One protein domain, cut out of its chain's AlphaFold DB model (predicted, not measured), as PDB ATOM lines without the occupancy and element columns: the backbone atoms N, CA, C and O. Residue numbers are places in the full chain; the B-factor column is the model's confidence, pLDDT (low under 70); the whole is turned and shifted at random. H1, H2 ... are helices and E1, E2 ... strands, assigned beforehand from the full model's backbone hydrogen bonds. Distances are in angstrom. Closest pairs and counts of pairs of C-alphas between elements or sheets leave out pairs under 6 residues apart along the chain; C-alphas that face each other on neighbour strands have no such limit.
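Overview. This is residues 2 to 119 of the 127 residues of an uncharacterized protein of Cellulophaga algicola (strain DSM 14237 / IC166 / ACAM 630) (UniProt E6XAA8). A five-stranded antiparallel sheet has H3 over one face, running along its strands; H1 packs side by side with H3, H2 crosses H1, and H4 meets H2 and grazes the sheet. The 118 printed residues hold four named helices and five named strands, in the order H1 H2 H3 E1 H4 E2 E3 E4 E5, with sheet order E1 E5 E4 E3 E2. The class is mixed, and the whole is compact, with a radius of gyration of the C-alphas of 13.4 A and spans of 37 by 34 by 24 A.

Along the chain. Start with the sheet: E1 is residues 58 to 62, E5 113 to 118 (17.2 A), E4 103 to 108 (16.7 A), E3 94 to 98 and E2 86 to 89. E5 ends at C-alpha 118, (221.600, 191.575, 202.119). Then find H3 at residues 43 to 54 (16.4 A), H1 at 2 to 14 (17.8 A), H2 at 20 to 32 (18.4 A) and H4 at 72 to 79. H1 begins at C-alpha 2, (230.093, 170.796, 203.784).

Arrangement. E2 E3 E4 E5 form a meander, each strand the antiparallel neighbour of the one before; look for N 88 and O 95 at 2.8 A, N 96 and O 105 at 2.8 A, and N 106 and O 115 at 2.9 A. Edge strand E1 is antiparallel to E5, with N 61 and O 114 at 2.8 A. H3 and the sheet make two layers, a helix on one face of a sheet, at a height of 9.7 A over E5 and E4. H1 and H3 touch at Leu 9 and Leu 53, closest C-alphas 6.2 A, at a shallow tilt of 30 degrees, the same way. With residues 3 to 7 alone, H1 touches H2 at a steep tilt of 48 degrees; the closest C-alphas, Glu 3 and Ile 26, are 6.9 A apart. With residues 29 to 30 alone, H2 touches H4; the closest C-alphas, Leu 29 and Phe 75, are 6.6 A apart. H4 only grazes the sheet, with residues 73 to 77. In H1, H2, H3 and H4 every O i to N i+4 pair is within hydrogen-bond range.

Size, cuts and confidence. The C-alphas farthest apart, Gln 20 and Gly 111, are 36.9 A apart. The printed part has no cut and no long link; pLDDT is under 70 at residues 67 to 68 and 119.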
ATOM      1  N   LEU A   2     231.355 170.234 203.293       91.50
ATOM      2  CA  LEU A   2     230.093 170.796 203.784       91.50
ATOM      3  C   LEU A   2     230.127 171.035 205.304       91.50
ATOM      4  O   LEU A   2     229.832 172.140 205.736       91.50
ATOM      5  N   GLU A   3     230.618 170.064 206.080       94.31
ATOM      6  CA  GLU A   3     230.839 170.191 207.534       94.31
ATOM      7  C   GLU A   3     231.574 171.487 207.914       94.31
ATOM      8  O   GLU A   3     231.064 172.286 208.691       94.31
ATOM      9  N   SER A   4     232.727 171.761 207.292       94.69
ATOM     10  CA  SER A   4     233.491 172.989 207.544       94.69
ATOM     11  C   SER A   4     232.708 174.262 207.215       94.69
ATOM     12  O   SER A   4     232.818 175.240 207.941       94.69
ATOM     13  N   LEU A   5     231.884 174.255 206.157       95.56
ATOM     14  CA  LEU A   5     231.050 175.414 205.816       95.56
ATOM     15  C   LEU A   5     229.959 175.646 206.867       95.56
ATOM     16  O   LEU A   5     229.641 176.793 207.168       95.56
ATOM     17  N   ILE A   6     229.397 174.577 207.429       95.06
ATOM     18  CA  ILE A   6     228.386 174.659 208.488       95.06
ATOM     19  C   ILE A   6     229.021 175.136 209.796       95.06
ATOM     20  O   ILE A   6     228.438 175.982 210.468       95.06
ATOM     21  N   ILE A   7     230.223 174.657 210.128       95.69
ATOM     22  CA  ILE A   7     230.995 175.128 211.286       95.69
ATOM     23  C   ILE A   7     231.281 176.628 211.159       95.69
ATOM     24  O   ILE A   7     230.936 177.401 212.053       95.69
ATOM     25  N   ASP A   8     231.825 177.058 210.019       95.44
ATOM     26  CA  ASP A   8     232.094 178.473 209.760       95.44
ATOM     27  C   ASP A   8     230.800 179.299 209.825       95.44
ATOM     28  O   ASP A   8     230.791 180.428 210.333       95.44
ATOM     29  N   LEU A   9     229.686 178.744 209.323       94.44
ATOM     30  CA  LEU A   9     228.395 179.417 209.354       94.44
ATOM     31  C   LEU A   9     227.931 179.584 210.791       94.44
ATOM     32  O   LEU A   9     227.581 180.699 211.167       94.44
ATOM     33  N   PHE A  10     227.964 178.511 211.581       95.38
ATOM     34  CA  PHE A  10     227.607 178.509 212.992       95.38
ATOM     35  C   PHE A  10     228.357 179.611 213.729       95.38
ATOM     36  O   PHE A  10     227.733 180.461 214.362       95.38
ATOM     37  N   GLU A  11     229.684 179.654 213.616       95.06
ATOM     38  CA  GLU A  11     230.477 180.638 214.352       95.06
ATOM     39  C   GLU A  11     230.141 182.069 213.926       95.06
ATOM     40  O   GLU A  11     229.996 182.969 214.765       95.06
ATOM     41  N   LYS A  12     229.936 182.275 212.620       93.06
ATOM     42  CA  LYS A  12     229.603 183.577 212.045       93.06
ATOM     43  C   LYS A  12     228.215 184.066 212.463       93.06
ATOM     44  O   LYS A  12     228.074 185.224 212.865       93.06
ATOM     45  N   VAL A  13     227.194 183.213 212.368       92.25
ATOM     46  CA  VAL A  13     225.796 183.581 212.645       92.25
ATOM     47  C   VAL A  13     225.500 183.581 214.133       92.25
ATOM     48  O   VAL A  13     224.783 184.460 214.593       92.25
ATOM     49  N   ASN A  14     226.089 182.677 214.914       92.12
ATOM     50  CA  ASN A  14     225.865 182.607 216.358       92.12
ATOM     51  C   ASN A  14     226.784 183.542 217.148       92.12
ATOM     52  O   ASN A  14     226.502 183.811 218.316       92.12
ATOM     53  N   ARG A  15     227.861 184.058 216.530       91.00
ATOM     54  CA  ARG A  15     228.903 184.875 217.184       91.00
ATOM     55  C   ARG A  15     229.488 184.181 218.418       91.00
ATOM     56  O   ARG A  15     229.743 184.813 219.445       91.00
ATOM     57  N   LYS A  16     229.660 182.866 218.320       92.38
ATOM     58  CA  LYS A  16     230.176 181.986 219.370       92.38
ATOM     59  C   LYS A  16     231.178 181.026 218.751       92.38
ATOM     60  O   LYS A  16     231.009 180.635 217.605       92.38
ATOM     61  N   THR A  17     232.183 180.638 219.522       94.31
ATOM     62  CA  THR A  17     233.082 179.549 219.135       94.31
ATOM     63  C   THR A  17     232.316 178.235 219.144       94.31
ATOM     64  O   THR A  17     231.528 177.987 220.062       94.31
ATOM     65  N   ILE A  18     232.549 177.410 218.131       94.50
ATOM     66  CA  ILE A  18     231.963 176.080 218.057       94.50
ATOM     67  C   ILE A  18     232.502 175.187 219.189       94.50
ATOM     68  O   ILE A  18     233.679 175.251 219.551       94.50
ATOM     69  N   THR A  19     231.640 174.362 219.785       95.88
ATOM     70  CA  THR A  19     232.046 173.357 220.781       95.88
ATOM     71  C   THR A  19     232.126 171.970 220.151       95.88
ATOM     72  O   THR A  19     231.526 171.739 219.103       95.88
ATOM     73  N   GLN A  20     232.813 171.027 220.805       95.94
ATOM     74  CA  GLN A  20     232.846 169.637 220.337       95.94
ATOM     75  C   GLN A  20     231.439 169.029 220.249       95.94
ATOM     76  O   GLN A  20     231.133 168.368 219.269       95.94
ATOM     77  N   GLU A  21     230.559 169.326 221.209       95.50
ATOM     78  CA  GLU A  21     229.165 168.865 221.192       95.50
ATOM     79  C   GLU A  21     228.414 169.363 219.947       95.50
ATOM     80  O   GLU A  21     227.685 168.605 219.319       95.50
ATOM     81  N   ASN A  22     228.635 170.615 219.532       94.81
ATOM     82  CA  ASN A  22     228.039 171.130 218.297       94.81
ATOM     83  C   ASN A  22     228.604 170.442 217.048       94.81
ATOM     84  O   ASN A  22     227.855 170.216 216.106       94.81
ATOM     85  N   ILE A  23     229.903 170.122 217.031       95.69
ATOM     86  CA  ILE A  23     230.525 169.385 215.920       95.69
ATOM     87  C   ILE A  23     229.909 167.992 215.821       95.69
ATOM     88  O   ILE A  23     229.505 167.589 214.734       95.69
ATOM     89  N   ASP A  24     229.781 167.291 216.948       96.06
ATOM     90  CA  ASP A  24     229.198 165.952 216.994       96.06
ATOM     91  C   ASP A  24     227.746 165.971 216.479       96.06
ATOM     92  O   ASP A  24     227.367 165.116 215.680       96.06
ATOM     93  N   ILE A  25     226.959 166.992 216.848       95.69
ATOM     94  CA  ILE A  25     225.608 167.210 216.305       95.69
ATOM     95  C   ILE A  25     225.652 167.419 214.784       95.69
ATOM     96  O   ILE A  25     224.904 166.762 214.069       95.69
ATOM     97  N   ILE A  26     226.528 168.290 214.265       95.00
ATOM     98  CA  ILE A  26     226.642 168.538 212.814       95.00
ATOM     99  C   ILE A  26     226.964 167.248 212.059       95.00
ATOM    100  O   ILE A  26     226.373 166.998 211.011       95.00
ATOM    101  N   VAL A  27     227.892 166.438 212.572       95.25
ATOM    102  CA  VAL A  27     228.271 165.164 211.947       95.25
ATOM    103  C   VAL A  27     227.076 164.214 211.896       95.25
ATOM    104  O   VAL A  27     226.789 163.681 210.829       95.25
ATOM    105  N   ILE A  28     226.332 164.074 212.999       95.56
ATOM    106  CA  ILE A  28     225.118 163.244 213.046       95.56
ATOM    107  C   ILE A  28     224.090 163.724 212.017       95.56
ATOM    108  O   ILE A  28     223.600 162.918 211.232       95.56
ATOM    109  N   LEU A  29     223.824 165.034 211.951       94.81
ATOM    110  CA  LEU A  29     222.887 165.596 210.974       94.81
ATOM    111  C   LEU A  29     223.318 165.305 209.530       94.81
ATOM    112  O   LEU A  29     222.485 165.014 208.675       94.81
ATOM    113  N   LEU A  30     224.616 165.377 209.226       94.50
ATOM    114  CA  LEU A  30     225.115 165.050 207.891       94.50
ATOM    115  C   LEU A  30     224.926 163.564 207.564       94.50
ATOM    116  O   LEU A  30     224.473 163.248 206.466       94.50
ATOM    117  N   GLU A  31     225.233 162.667 208.499       94.38
ATOM    118  CA  GLU A  31     225.077 161.220 208.318       94.38
ATOM    119  C   GLU A  31     223.600 160.817 208.155       94.38
ATOM    120  O   GLU A  31     223.254 160.107 207.209       94.38
ATOM    121  N   GLU A  32     222.705 161.313 209.016       94.50
ATOM    122  CA  GLU A  32     221.269 160.985 208.984       94.50
ATOM    123  C   GLU A  32     220.594 161.432 207.678       94.50
ATOM    124  O   GLU A  32     219.677 160.769 207.184       94.50
ATOM    125  N   ASN A  33     221.109 162.497 207.058       92.88
ATOM    126  CA  ASN A  33     220.608 163.026 205.792       92.88
ATOM    127  C   ASN A  33     221.375 162.527 204.551       92.88
ATOM    128  O   ASN A  33     221.045 162.938 203.436       92.88
ATOM    129  N   ASN A  34     222.348 161.617 204.697       93.44
ATOM    130  CA  ASN A  34     223.229 161.132 203.618       93.44
ATOM    131  C   ASN A  34     224.001 162.268 202.908       93.44
ATOM    132  O   ASN A  34     224.072 162.319 201.679       93.44
ATOM    133  N   LEU A  35     224.533 163.220 203.678       92.50
ATOM    134  CA  LEU A  35     225.313 164.381 203.221       92.50
ATOM    135  C   LEU A  35     226.778 164.344 203.706       92.50
ATOM    136  O   LEU A  35     227.515 165.323 203.555       92.50
ATOM    137  N   ASP A  36     227.204 163.224 204.285       90.75
ATOM    138  CA  ASP A  36     228.573 162.928 204.717       90.75
ATOM    139  C   ASP A  36     229.505 162.585 203.533       90.75
ATOM    140  O   ASP A  36     230.702 162.891 203.562       90.75
ATOM    141  N   ASP A  37     228.956 162.042 202.441       88.69
ATOM    142  CA  ASP A  37     229.667 161.818 201.177       88.69
ATOM    143  C   ASP A  37     229.542 163.029 200.231       88.69
ATOM    144  O   ASP A  37     228.454 163.463 199.855       88.69
ATOM    145  N   VAL A  38     230.685 163.550 199.765       85.19
ATOM    146  CA  VAL A  38     230.756 164.686 198.826       85.19
ATOM    147  C   VAL A  38     229.997 164.449 197.518       85.19
ATOM    148  O   VAL A  38     229.553 165.406 196.891       85.19
ATOM    149  N   THR A  39     229.845 163.193 197.093       86.44
ATOM    150  CA  THR A  39     229.106 162.830 195.875       86.44
ATOM    151  C   THR A  39     227.593 162.954 196.033       86.44
ATOM    152  O   THR A  39     226.894 163.052 195.026       86.44
ATOM    153  N   MET A  40     227.101 163.003 197.275       88.31
ATOM    154  CA  MET A  40     225.686 163.162 197.615       88.31
ATOM    155  C   MET A  40     225.295 164.629 197.848       88.31
ATOM    156  O   MET A  40     224.111 164.934 197.993       88.31
ATOM    157  N   VAL A  41     226.270 165.546 197.891       90.19
ATOM    158  CA  VAL A  41     226.047 166.974 198.141       90.19
ATOM    159  C   VAL A  41     226.025 167.747 196.817       90.19
ATOM    160  O   VAL A  41     227.066 167.873 196.166       90.19
ATOM    161  N   PRO A  42     224.892 168.359 196.433       89.62
ATOM    162  CA  PRO A  42     224.824 169.164 195.223       89.62
ATOM    163  C   PRO A  42     225.706 170.404 195.299       89.62
ATOM    164  O   PRO A  42     225.789 171.084 196.328       89.62
ATOM    165  N   ILE A  43     226.294 170.766 194.161       90.00
ATOM    166  CA  ILE A  43     227.203 171.918 194.064       90.00
ATOM    167  C   ILE A  43     226.499 173.209 194.499       90.00
ATOM    168  O   ILE A  43     227.048 173.960 195.309       90.00
ATOM    169  N   TRP A  44     225.257 173.419 194.043       91.69
ATOM    170  CA  TRP A  44     224.467 174.615 194.363       91.69
ATOM    171  C   TRP A  44     224.287 174.807 195.873       91.69
ATOM    172  O   TRP A  44     224.269 175.938 196.351       91.69
ATOM    173  N   PHE A  45     224.202 173.709 196.627       92.06
ATOM    174  CA  PHE A  45     224.012 173.753 198.070       92.06
ATOM    175  C   PHE A  45     225.285 174.226 198.774       92.06
ATOM    176  O   PHE A  45     225.246 175.076 199.659       92.06
ATOM    177  N   THR A  46     226.449 173.760 198.318       93.19
ATOM    178  CA  THR A  46     227.734 174.258 198.834       93.19
ATOM    179  C   THR A  46     227.984 175.715 198.450       93.19
ATOM    180  O   THR A  46     228.532 176.473 199.250       93.19
ATOM    181  N   ASP A  47     227.566 176.125 197.251       94.06
ATOM    182  CA  ASP A  47     227.719 177.498 196.773       94.06
ATOM    183  C   ASP A  47     226.782 178.459 197.511       94.06
ATOM    184  O   ASP A  47     227.188 179.582 197.821       94.06
ATOM    185  N   LEU A  48     225.588 177.997 197.895       94.38
ATOM    186  CA  LEU A  48     224.688 178.707 198.798       94.38
ATOM    187  C   LEU A  48     225.399 179.042 200.121       94.38
ATOM    188  O   LEU A  48     225.517 180.218 200.464       94.38
ATOM    189  N   PHE A  49     225.944 178.047 200.833       94.88
ATOM    190  CA  PHE A  49     226.647 178.285 202.102       94.88
ATOM    191  C   PHE A  49     227.869 179.195 201.955       94.88
ATOM    192  O   PHE A  49     228.069 180.092 202.776       94.88
ATOM    193  N   LYS A  50     228.677 179.016 200.903       95.88
ATOM    194  CA  LYS A  50     229.817 179.909 200.633       95.88
ATOM    195  C   LYS A  50     229.365 181.352 200.431       95.88
ATOM    196  O   LYS A  50     229.981 182.255 200.990       95.88
ATOM    197  N   SER A  51     228.289 181.564 199.678       95.75
ATOM    198  CA  SER A  51     227.745 182.899 199.411       95.75
ATOM    199  C   SER A  51     227.209 183.548 200.689       95.75
ATOM    200  O   SER A  51     227.495 184.713 200.960       95.75
ATOM    201  N   ILE A  52     226.529 182.767 201.540       94.50
ATOM    202  CA  ILE A  52     226.087 183.191 202.876       94.50
ATOM    203  C   ILE A  52     227.299 183.619 203.729       94.50
ATOM    204  O   ILE A  52     227.335 184.711 204.300       94.50
ATOM    205  N   LEU A  53     228.351 182.800 203.774       94.62
ATOM    206  CA  LEU A  53     229.581 183.110 204.508       94.62
ATOM    207  C   LEU A  53     230.295 184.355 203.978       94.62
ATOM    208  O   LEU A  53     230.866 185.119 204.762       94.62
ATOM    209  N   GLN A  54     230.261 184.584 202.670       94.69
ATOM    210  CA  GLN A  54     230.852 185.759 202.031       94.69
ATOM    211  C   GLN A  54     229.963 187.005 202.133       94.69
ATOM    212  O   GLN A  54     230.436 188.100 201.837       94.69
ATOM    213  N   GLN A  55     228.726 186.864 202.626       92.75
ATOM    214  CA  GLN A  55     227.698 187.907 202.601       92.75
ATOM    215  C   GLN A  55     227.495 188.466 201.189       92.75
ATOM    216  O   GLN A  55     227.394 189.677 200.985       92.75
ATOM    217  N   GLU A  56     227.488 187.578 200.199       94.19
ATOM    218  CA  GLU A  56     227.282 187.938 198.804       94.19
ATOM    219  C   GLU A  56     225.787 187.964 198.472       94.19
ATOM    220  O   GLU A  56     225.034 187.056 198.825       94.19
ATOM    221  N   ASN A  57     225.361 189.002 197.750       94.06
ATOM    222  CA  ASN A  57     224.046 189.001 197.124       94.06
ATOM    223  C   ASN A  57     224.066 188.043 195.940       94.06
ATOM    224  O   ASN A  57     224.772 188.288 194.962       94.06
ATOM    225  N   VAL A  58     223.229 187.017 195.988       95.88
ATOM    226  CA  VAL A  58     223.045 186.092 194.877       95.88
ATOM    227  C   VAL A  58     221.659 186.338 194.294       95.88
ATOM    228  O   VAL A  58     220.670 186.064 194.975       95.88
ATOM    229  N   PRO A  59     221.545 186.868 193.059       95.06
ATOM    230  CA  PRO A  59     220.245 186.989 192.413       95.06
ATOM    231  C   PRO A  59     219.633 185.601 192.238       95.06
ATOM    232  O   PRO A  59     220.348 184.598 192.272       95.06
ATOM    233  N   ARG A  60     218.324 185.541 191.982       95.88
ATOM    234  CA  ARG A  60     217.613 184.286 191.711       95.88
ATOM    235  C   ARG A  60     218.395 183.378 190.751       95.88
ATOM    236  O   ARG A  60     218.467 183.640 189.548       95.88
ATOM    237  N   THR A  61     218.959 182.311 191.306       96.25
ATOM    238  CA  THR A  61     219.851 181.370 190.631       96.25
ATOM    239  C   THR A  61     219.178 180.013 190.576       96.25
ATOM    240  O   THR A  61     218.860 179.422 191.605       96.25
ATOM    241  N   PHE A  62     218.939 179.530 189.358       94.56
ATOM    242  CA  PHE A  62     218.295 178.244 189.130       94.56
ATOM    243  C   PHE A  62     219.309 177.110 189.220       94.56
ATOM    244  O   PHE A  62     220.383 177.174 188.617       94.56
ATOM    245  N   TYR A  63     218.936 176.046 189.916       90.94
ATOM    246  CA  TYR A  63     219.689 174.806 189.986       90.94
ATOM    247  C   TYR A  63     218.915 173.663 189.333       90.94
ATOM    248  O   TYR A  63     217.725 173.753 189.038       90.94
ATOM    249  N   ARG A  64     219.615 172.561 189.066       85.88
ATOM    250  CA  ARG A  64     218.982 171.305 188.666       85.88
ATOM    251  C   ARG A  64     218.920 170.400 189.879       85.88
ATOM    252  O   ARG A  64     219.913 170.259 190.580       85.88
ATOM    253  N   ARG A  65     217.766 169.778 190.102       75.00
ATOM    254  CA  ARG A  65     217.629 168.733 191.113       75.00
ATOM    255  C   ARG A  65     218.449 167.516 190.691       75.00
ATOM    256  O   ARG A  65     218.268 167.004 189.584       75.00
ATOM    257  N   GLU A  66     219.343 167.071 191.559       79.69
ATOM    258  CA  GLU A  66     220.171 165.894 191.325       79.69
ATOM    259  C   GLU A  66     219.457 164.672 191.928       79.69
ATOM    260  O   GLU A  66     218.877 164.744 193.007       79.69
ATOM    261  N   ILE A  67     219.402 163.554 191.194       65.50
ATOM    262  CA  ILE A  67     218.560 162.388 191.550       65.50
ATOM    263  C   ILE A  67     219.164 161.572 192.708       65.50
ATOM    264  O   ILE A  67     218.447 160.841 193.386       65.50
ATOM    265  N   HIS A  68     220.468 161.708 192.948       66.81
ATOM    266  CA  HIS A  68     221.225 160.942 193.944       66.81
ATOM    267  C   HIS A  68     221.735 161.811 195.097       66.81
ATOM    268  O   HIS A  68     222.760 161.498 195.681       66.81
ATOM    269  N   GLN A  69     221.065 162.923 195.395       78.38
ATOM    270  CA  GLN A  69     221.468 163.798 196.494       78.38
ATOM    271  C   GLN A  69     220.878 163.337 197.833       78.38
ATOM    272  O   GLN A  69     219.789 162.757 197.856       78.38
ATOM    273  N   GLY A  70     221.572 163.644 198.931       82.00
ATOM    274  CA  GLY A  70     221.037 163.495 200.286       82.00
ATOM    275  C   GLY A  70     219.781 164.346 200.528       82.00
ATOM    276  O   GLY A  70     219.391 165.178 199.695       82.00
ATOM    277  N   ASP A  71     219.125 164.150 201.672       86.56
ATOM    278  CA  ASP A  71     217.886 164.859 202.004       86.56
ATOM    279  C   ASP A  71     218.164 166.281 202.512       86.56
ATOM    280  O   ASP A  71     218.205 166.573 203.702       86.56
ATOM    281  N   ILE A  72     218.356 167.198 201.567       87.06
ATOM    282  CA  ILE A  72     218.629 168.614 201.854       87.06
ATOM    283  C   ILE A  72     217.469 169.289 202.587       87.06
ATOM    284  O   ILE A  72     217.699 170.212 203.362       87.06
ATOM    285  N   THR A  73     216.226 168.879 202.317       83.88
ATOM    286  CA  THR A  73     215.061 169.547 202.919       83.88
ATOM    287  C   THR A  73     214.973 169.198 204.396       83.88
ATOM    288  O   THR A  73     214.833 170.103 205.215       83.88
ATOM    289  N   ASN A  74     215.130 167.914 204.731       86.88
ATOM    290  CA  ASN A  74     215.174 167.474 206.120       86.88
ATOM    291  C   ASN A  74     216.394 168.057 206.853       86.88
ATOM    292  O   ASN A  74     216.240 168.659 207.912       86.88
ATOM    293  N   PHE A  75     217.574 168.023 206.225       90.25
ATOM    294  CA  PHE A  75     218.790 168.611 206.789       90.25
ATOM    295  C   PHE A  75     218.642 170.102 207.126       90.25
ATOM    296  O   PHE A  75     219.095 170.551 208.173       90.25
ATOM    297  N   LEU A  76     218.020 170.895 206.246       86.88
ATOM    298  CA  LEU A  76     217.797 172.320 206.495       86.88
ATOM    299  C   LEU A  76     216.877 172.555 207.703       86.88
ATOM    300  O   LEU A  76     217.175 173.425 208.517       86.88
ATOM    301  N   ALA A  77     215.810 171.763 207.836       84.19
ATOM    302  CA  ALA A  77     214.890 171.849 208.968       84.19
ATOM    303  C   ALA A  77     215.559 171.461 210.297       84.19
ATOM    304  O   ALA A  77     215.309 172.091 211.315       84.19
ATOM    305  N   GLU A  78     216.441 170.463 210.304       89.62
ATOM    306  CA  GLU A  78     217.183 170.082 211.514       89.62
ATOM    307  C   GLU A  78     218.299 171.082 211.846       89.62
ATOM    308  O   GLU A  78     218.584 171.356 213.014       89.62
ATOM    309  N   LEU A  79     218.914 171.680 210.820       87.94
ATOM    310  CA  LEU A  79     219.945 172.695 211.000       87.94
ATOM    311  C   LEU A  79     219.386 173.954 211.680       87.94
ATOM    312  O   LEU A  79     220.133 174.602 212.414       87.94
ATOM    313  N   GLU A  80     218.104 174.283 211.476       85.56
ATOM    314  CA  GLU A  80     217.411 175.414 212.115       85.56
ATOM    315  C   GLU A  80     217.676 175.504 213.619       85.56
ATOM    316  O   GLU A  80     217.978 176.585 214.122       85.56
ATOM    317  N   GLU A  81     217.631 174.382 214.334       81.94
ATOM    318  CA  GLU A  81     217.811 174.371 215.788       81.94
ATOM    319  C   GLU A  81     219.235 174.769 216.214       81.94
ATOM    320  O   GLU A  81     219.461 175.244 217.333       81.94
ATOM    321  N   LEU A  82     220.208 174.593 215.318       88.00
ATOM    322  CA  LEU A  82     221.627 174.800 215.583       88.00
ATOM    323  C   LEU A  82     222.111 176.203 215.183       88.00
ATOM    324  O   LEU A  82     223.016 176.767 215.816       88.00
ATOM    325  N   ILE A  83     221.541 176.780 214.126       85.88
ATOM    326  CA  ILE A  83     221.926 178.098 213.615       85.88
ATOM    327  C   ILE A  83     220.885 179.138 214.015       85.88
ATOM    328  O   ILE A  83     219.705 178.973 213.757       85.88
ATOM    329  N   ASN A  84     221.316 180.246 214.626       86.00
ATOM    330  CA  ASN A  84     220.440 181.351 215.029       86.00
ATOM    331  C   ASN A  84     219.905 182.116 213.803       86.00
ATOM    332  O   ASN A  84     220.341 183.233 213.504       86.00
ATOM    333  N   ALA A  85     218.993 181.468 213.090       89.06
ATOM    334  CA  ALA A  85     218.285 181.912 211.911       89.06
ATOM    335  C   ALA A  85     216.774 181.774 212.150       89.06
ATOM    336  O   ALA A  85     216.327 180.946 212.936       89.06
ATOM    337  N   GLU A  86     215.994 182.622 211.494       90.44
ATOM    338  CA  GLU A  86     214.536 182.616 211.533       90.44
ATOM    339  C   GLU A  86     214.029 181.966 210.247       90.44
ATOM    340  O   GLU A  86     214.319 182.459 209.153       90.44
ATOM    341  N   TRP A  87     213.284 180.873 210.380       89.81
ATOM    342  CA  TRP A  87     212.789 180.092 209.253       89.81
ATOM    343  C   TRP A  87     211.302 180.338 209.042       89.81
ATOM    344  O   TRP A  87     210.516 180.426 209.985       89.81
ATOM    345  N   ASN A  88     210.917 180.478 207.780       89.06
ATOM    346  CA  ASN A  88     209.542 180.693 207.371       89.06
ATOM    347  C   ASN A  88     209.239 179.830 206.140       89.06
ATOM    348  O   ASN A  88     209.637 180.152 205.018       89.06
ATOM    349  N   ASP A  89     208.539 178.719 206.362       85.50
ATOM    350  CA  ASP A  89     208.048 177.852 205.293       85.50
ATOM    351  C   ASP A  89     206.768 178.444 204.682       85.50
ATOM    352  O   ASP A  89     205.721 178.537 205.327       85.50
ATOM    353  N   CYS A  90     206.866 178.865 203.422       84.19
ATOM    354  CA  CYS A  90     205.769 179.448 202.652       84.19
ATOM    355  C   CYS A  90     205.067 178.420 201.744       84.19
ATOM    356  O   CYS A  90     204.299 178.804 200.859       84.19
ATOM    357  N   GLY A  91     205.341 177.124 201.914       81.38
ATOM    358  CA  GLY A  91     204.812 176.022 201.110       81.38
ATOM    359  C   GLY A  91     205.603 175.776 199.822       81.38
ATOM    360  O   GLY A  91     206.077 174.667 199.593       81.38
ATOM    361  N   GLU A  92     205.771 176.799 198.980       83.50
ATOM    362  CA  GLU A  92     206.508 176.690 197.699       83.50
ATOM    363  C   GLU A  92     208.011 177.010 197.838       83.50
ATOM    364  O   GLU A  92     208.831 176.722 196.952       83.50
ATOM    365  N   ALA A  93     208.382 177.650 198.945       88.62
ATOM    366  CA  ALA A  93     209.741 178.056 199.251       88.62
ATOM    367  C   ALA A  93     209.956 178.156 200.762       88.62
ATOM    368  O   ALA A  93     209.040 178.490 201.514       88.62
ATOM    369  N   VAL A  94     211.200 177.933 201.165       90.38
ATOM    370  CA  VAL A  94     211.690 178.191 202.514       90.38
ATOM    371  C   VAL A  94     212.435 179.518 202.499       90.38
ATOM    372  O   VAL A  94     213.345 179.733 201.692       90.38
ATOM    373  N   GLU A  95     212.034 180.414 203.388       92.25
ATOM    374  CA  GLU A  95     212.701 181.682 203.637       92.25
ATOM    375  C   GLU A  95     213.500 181.583 204.940       92.25
ATOM    376  O   GLU A  95     212.960 181.201 205.975       92.25
ATOM    377  N   VAL A  96     214.783 181.930 204.894       92.44
ATOM    378  CA  VAL A  96     215.696 181.877 206.039       92.44
ATOM    379  C   VAL A  96     216.304 183.252 206.243       92.44
ATOM    380  O   VAL A  96     217.018 183.768 205.380       92.44
ATOM    381  N   PHE A  97     216.038 183.864 207.389       92.69
ATOM    382  CA  PHE A  97     216.649 185.126 207.778       92.69
ATOM    383  C   PHE A  97     217.735 184.885 208.824       92.69
ATOM    384  O   PHE A  97     217.513 184.208 209.815       92.69
ATOM    385  N   PHE A  98     218.918 185.461 208.628       91.81
ATOM    386  CA  PHE A  98     220.043 185.395 209.558       91.81
ATOM    387  C   PHE A  98     220.215 186.761 210.242       91.81
ATOM    388  O   PHE A  98     220.928 187.620 209.704       91.81
ATOM    389  N   PRO A  99     219.624 187.000 211.430       88.62
ATOM    390  CA  PRO A  99     219.567 188.338 212.026       88.62
ATOM    391  C   PRO A  99     220.951 188.936 212.290       88.62
ATOM    392  O   PRO A  99     221.195 190.119 212.057       88.62
ATOM    393  N   ASN A 100     221.898 188.100 212.720       89.88
ATOM    394  CA  ASN A 100     223.233 188.538 213.129       89.88
ATOM    395  C   ASN A 100     224.148 188.954 211.971       89.88
ATOM    396  O   ASN A 100     225.142 189.647 212.221       89.88
ATOM    397  N   ILE A 101     223.817 188.557 210.740       90.75
ATOM    398  CA  ILE A 101     224.510 188.967 209.509       90.75
ATOM    399  C   ILE A 101     223.581 189.702 208.528       90.75
ATOM    400  O   ILE A 101     224.012 190.060 207.439       90.75
ATOM    401  N   ASN A 102     222.339 189.990 208.936       91.38
ATOM    402  CA  ASN A 102     221.326 190.724 208.171       91.38
ATOM    403  C   ASN A 102     221.145 190.218 206.728       91.38
ATOM    404  O   ASN A 102     221.099 191.000 205.770       91.38
ATOM    405  N   MET A 103     221.037 188.900 206.586       92.38
ATOM    406  CA  MET A 103     220.841 188.259 205.292       92.38
ATOM    407  C   MET A 103     219.541 187.498 205.246       92.38
ATOM    408  O   MET A 103     219.154 186.863 206.223       92.38
ATOM    409  N   PHE A 104     218.926 187.512 204.079       94.56
ATOM    410  CA  PHE A 104     217.759 186.721 203.774       94.56
ATOM    411  C   PHE A 104     218.083 185.773 202.627       94.56
ATOM    412  O   PHE A 104     218.698 186.168 201.634       94.56
ATOM    413  N   VAL A 105     217.661 184.528 202.781       94.50
ATOM    414  CA  VAL A 105     217.850 183.451 201.824       94.50
ATOM    415  C   VAL A 105     216.482 182.897 201.474       94.50
ATOM    416  O   VAL A 105     215.693 182.593 202.358       94.50
ATOM    417  N   CYS A 106     216.198 182.753 200.188       94.31
ATOM    418  CA  CYS A 106     215.025 182.037 199.708       94.31
ATOM    419  C   CYS A 106     215.490 180.786 198.970       94.31
ATOM    420  O   CYS A 106     216.379 180.880 198.123       94.31
ATOM    421  N   ILE A 107     214.898 179.635 199.279       92.88
ATOM    422  CA  ILE A 107     215.163 178.355 198.622       92.88
ATOM    423  C   ILE A 107     213.820 177.785 198.174       92.88
ATOM    424  O   ILE A 107     212.974 177.462 199.002       92.88
ATOM    425  N   SER A 108     213.610 177.650 196.868       91.25
ATOM    426  CA  SER A 108     212.404 177.035 196.314       91.25
ATOM    427  C   SER A 108     212.742 175.700 195.672       91.25
ATOM    428  O   SER A 108     213.322 175.647 194.586       91.25
ATOM    429  N   SER A 109     212.325 174.616 196.324       83.12
ATOM    430  CA  SER A 109     212.436 173.256 195.785       83.12
ATOM    431  C   SER A 109     211.527 173.034 194.575       83.12
ATOM    432  O   SER A 109     211.898 172.302 193.659       83.12
ATOM    433  N   GLU A 110     210.361 173.682 194.534       85.25
ATOM    434  CA  GLU A 110     209.435 173.607 193.400       85.25
ATOM    435  C   GLU A 110     209.947 174.422 192.203       85.25
ATOM    436  O   GLU A 110     210.044 173.916 191.083       85.25
ATOM    437  N   GLY A 111     210.368 175.666 192.453       88.88
ATOM    438  CA  GLY A 111     210.948 176.554 191.447       88.88
ATOM    439  C   GLY A 111     212.390 176.214 191.055       88.88
ATOM    440  O   GLY A 111     212.892 176.765 190.077       88.88
ATOM    441  N   ASN A 112     213.044 175.309 191.792       91.38
ATOM    442  CA  ASN A 112     214.458 174.941 191.678       91.38
ATOM    443  C   ASN A 112     215.385 176.163 191.623       91.38
ATOM    444  O   ASN A 112     216.224 176.280 190.728       91.38
ATOM    445  N   PHE A 113     215.207 177.103 192.549       94.06
ATOM    446  CA  PHE A 113     216.062 178.281 192.639       94.06
ATOM    447  C   PHE A 113     216.421 178.618 194.079       94.06
ATOM    448  O   PHE A 113     215.685 178.290 195.008       94.06
ATOM    449  N   TYR A 114     217.532 179.330 194.244       95.19
ATOM    450  CA  TYR A 114     217.835 180.048 195.473       95.19
ATOM    451  C   TYR A 114     218.166 181.515 195.187       95.19
ATOM    452  O   TYR A 114     218.542 181.886 194.073       95.19
ATOM    453  N   GLU A 115     217.994 182.363 196.190       96.56
ATOM    454  CA  GLU A 115     218.314 183.789 196.154       96.56
ATOM    455  C   GLU A 115     218.868 184.199 197.521       96.56
ATOM    456  O   GLU A 115     218.380 183.730 198.549       96.56
ATOM    457  N   ILE A 116     219.885 185.062 197.537       96.00
ATOM    458  CA  ILE A 116     220.473 185.626 198.757       96.00
ATOM    459  C   ILE A 116     220.478 187.142 198.621       96.00
ATOM    460  O   ILE A 116     221.033 187.687 197.664       96.00
ATOM    461  N   ILE A 117     219.891 187.830 199.593       94.12
ATOM    462  CA  ILE A 117     219.865 189.288 199.645       94.12
ATOM    463  C   ILE A 117     220.306 189.792 201.020       94.12
ATOM    464  O   ILE A 117     219.793 189.401 202.067       94.12
ATOM    465  N   ASN A 118     221.250 190.723 201.001       83.62
ATOM    466  CA  ASN A 118     221.600 191.575 202.119       83.62
ATOM    467  C   ASN A 118     220.539 192.672 202.202       83.62
ATOM    468  O   ASN A 118     220.360 193.428 201.246       83.62
ATOM    469  N   GLN A 119     219.906 192.797 203.368       65.56
ATOM    470  CA  GLN A 119     218.768 193.677 203.669       65.56
ATOM    471  C   GLN A 119     217.398 193.133 203.247       65.56
ATOM    472  O   GLN A 119     217.129 192.826 202.085       65.56
TER     473      GLN A 119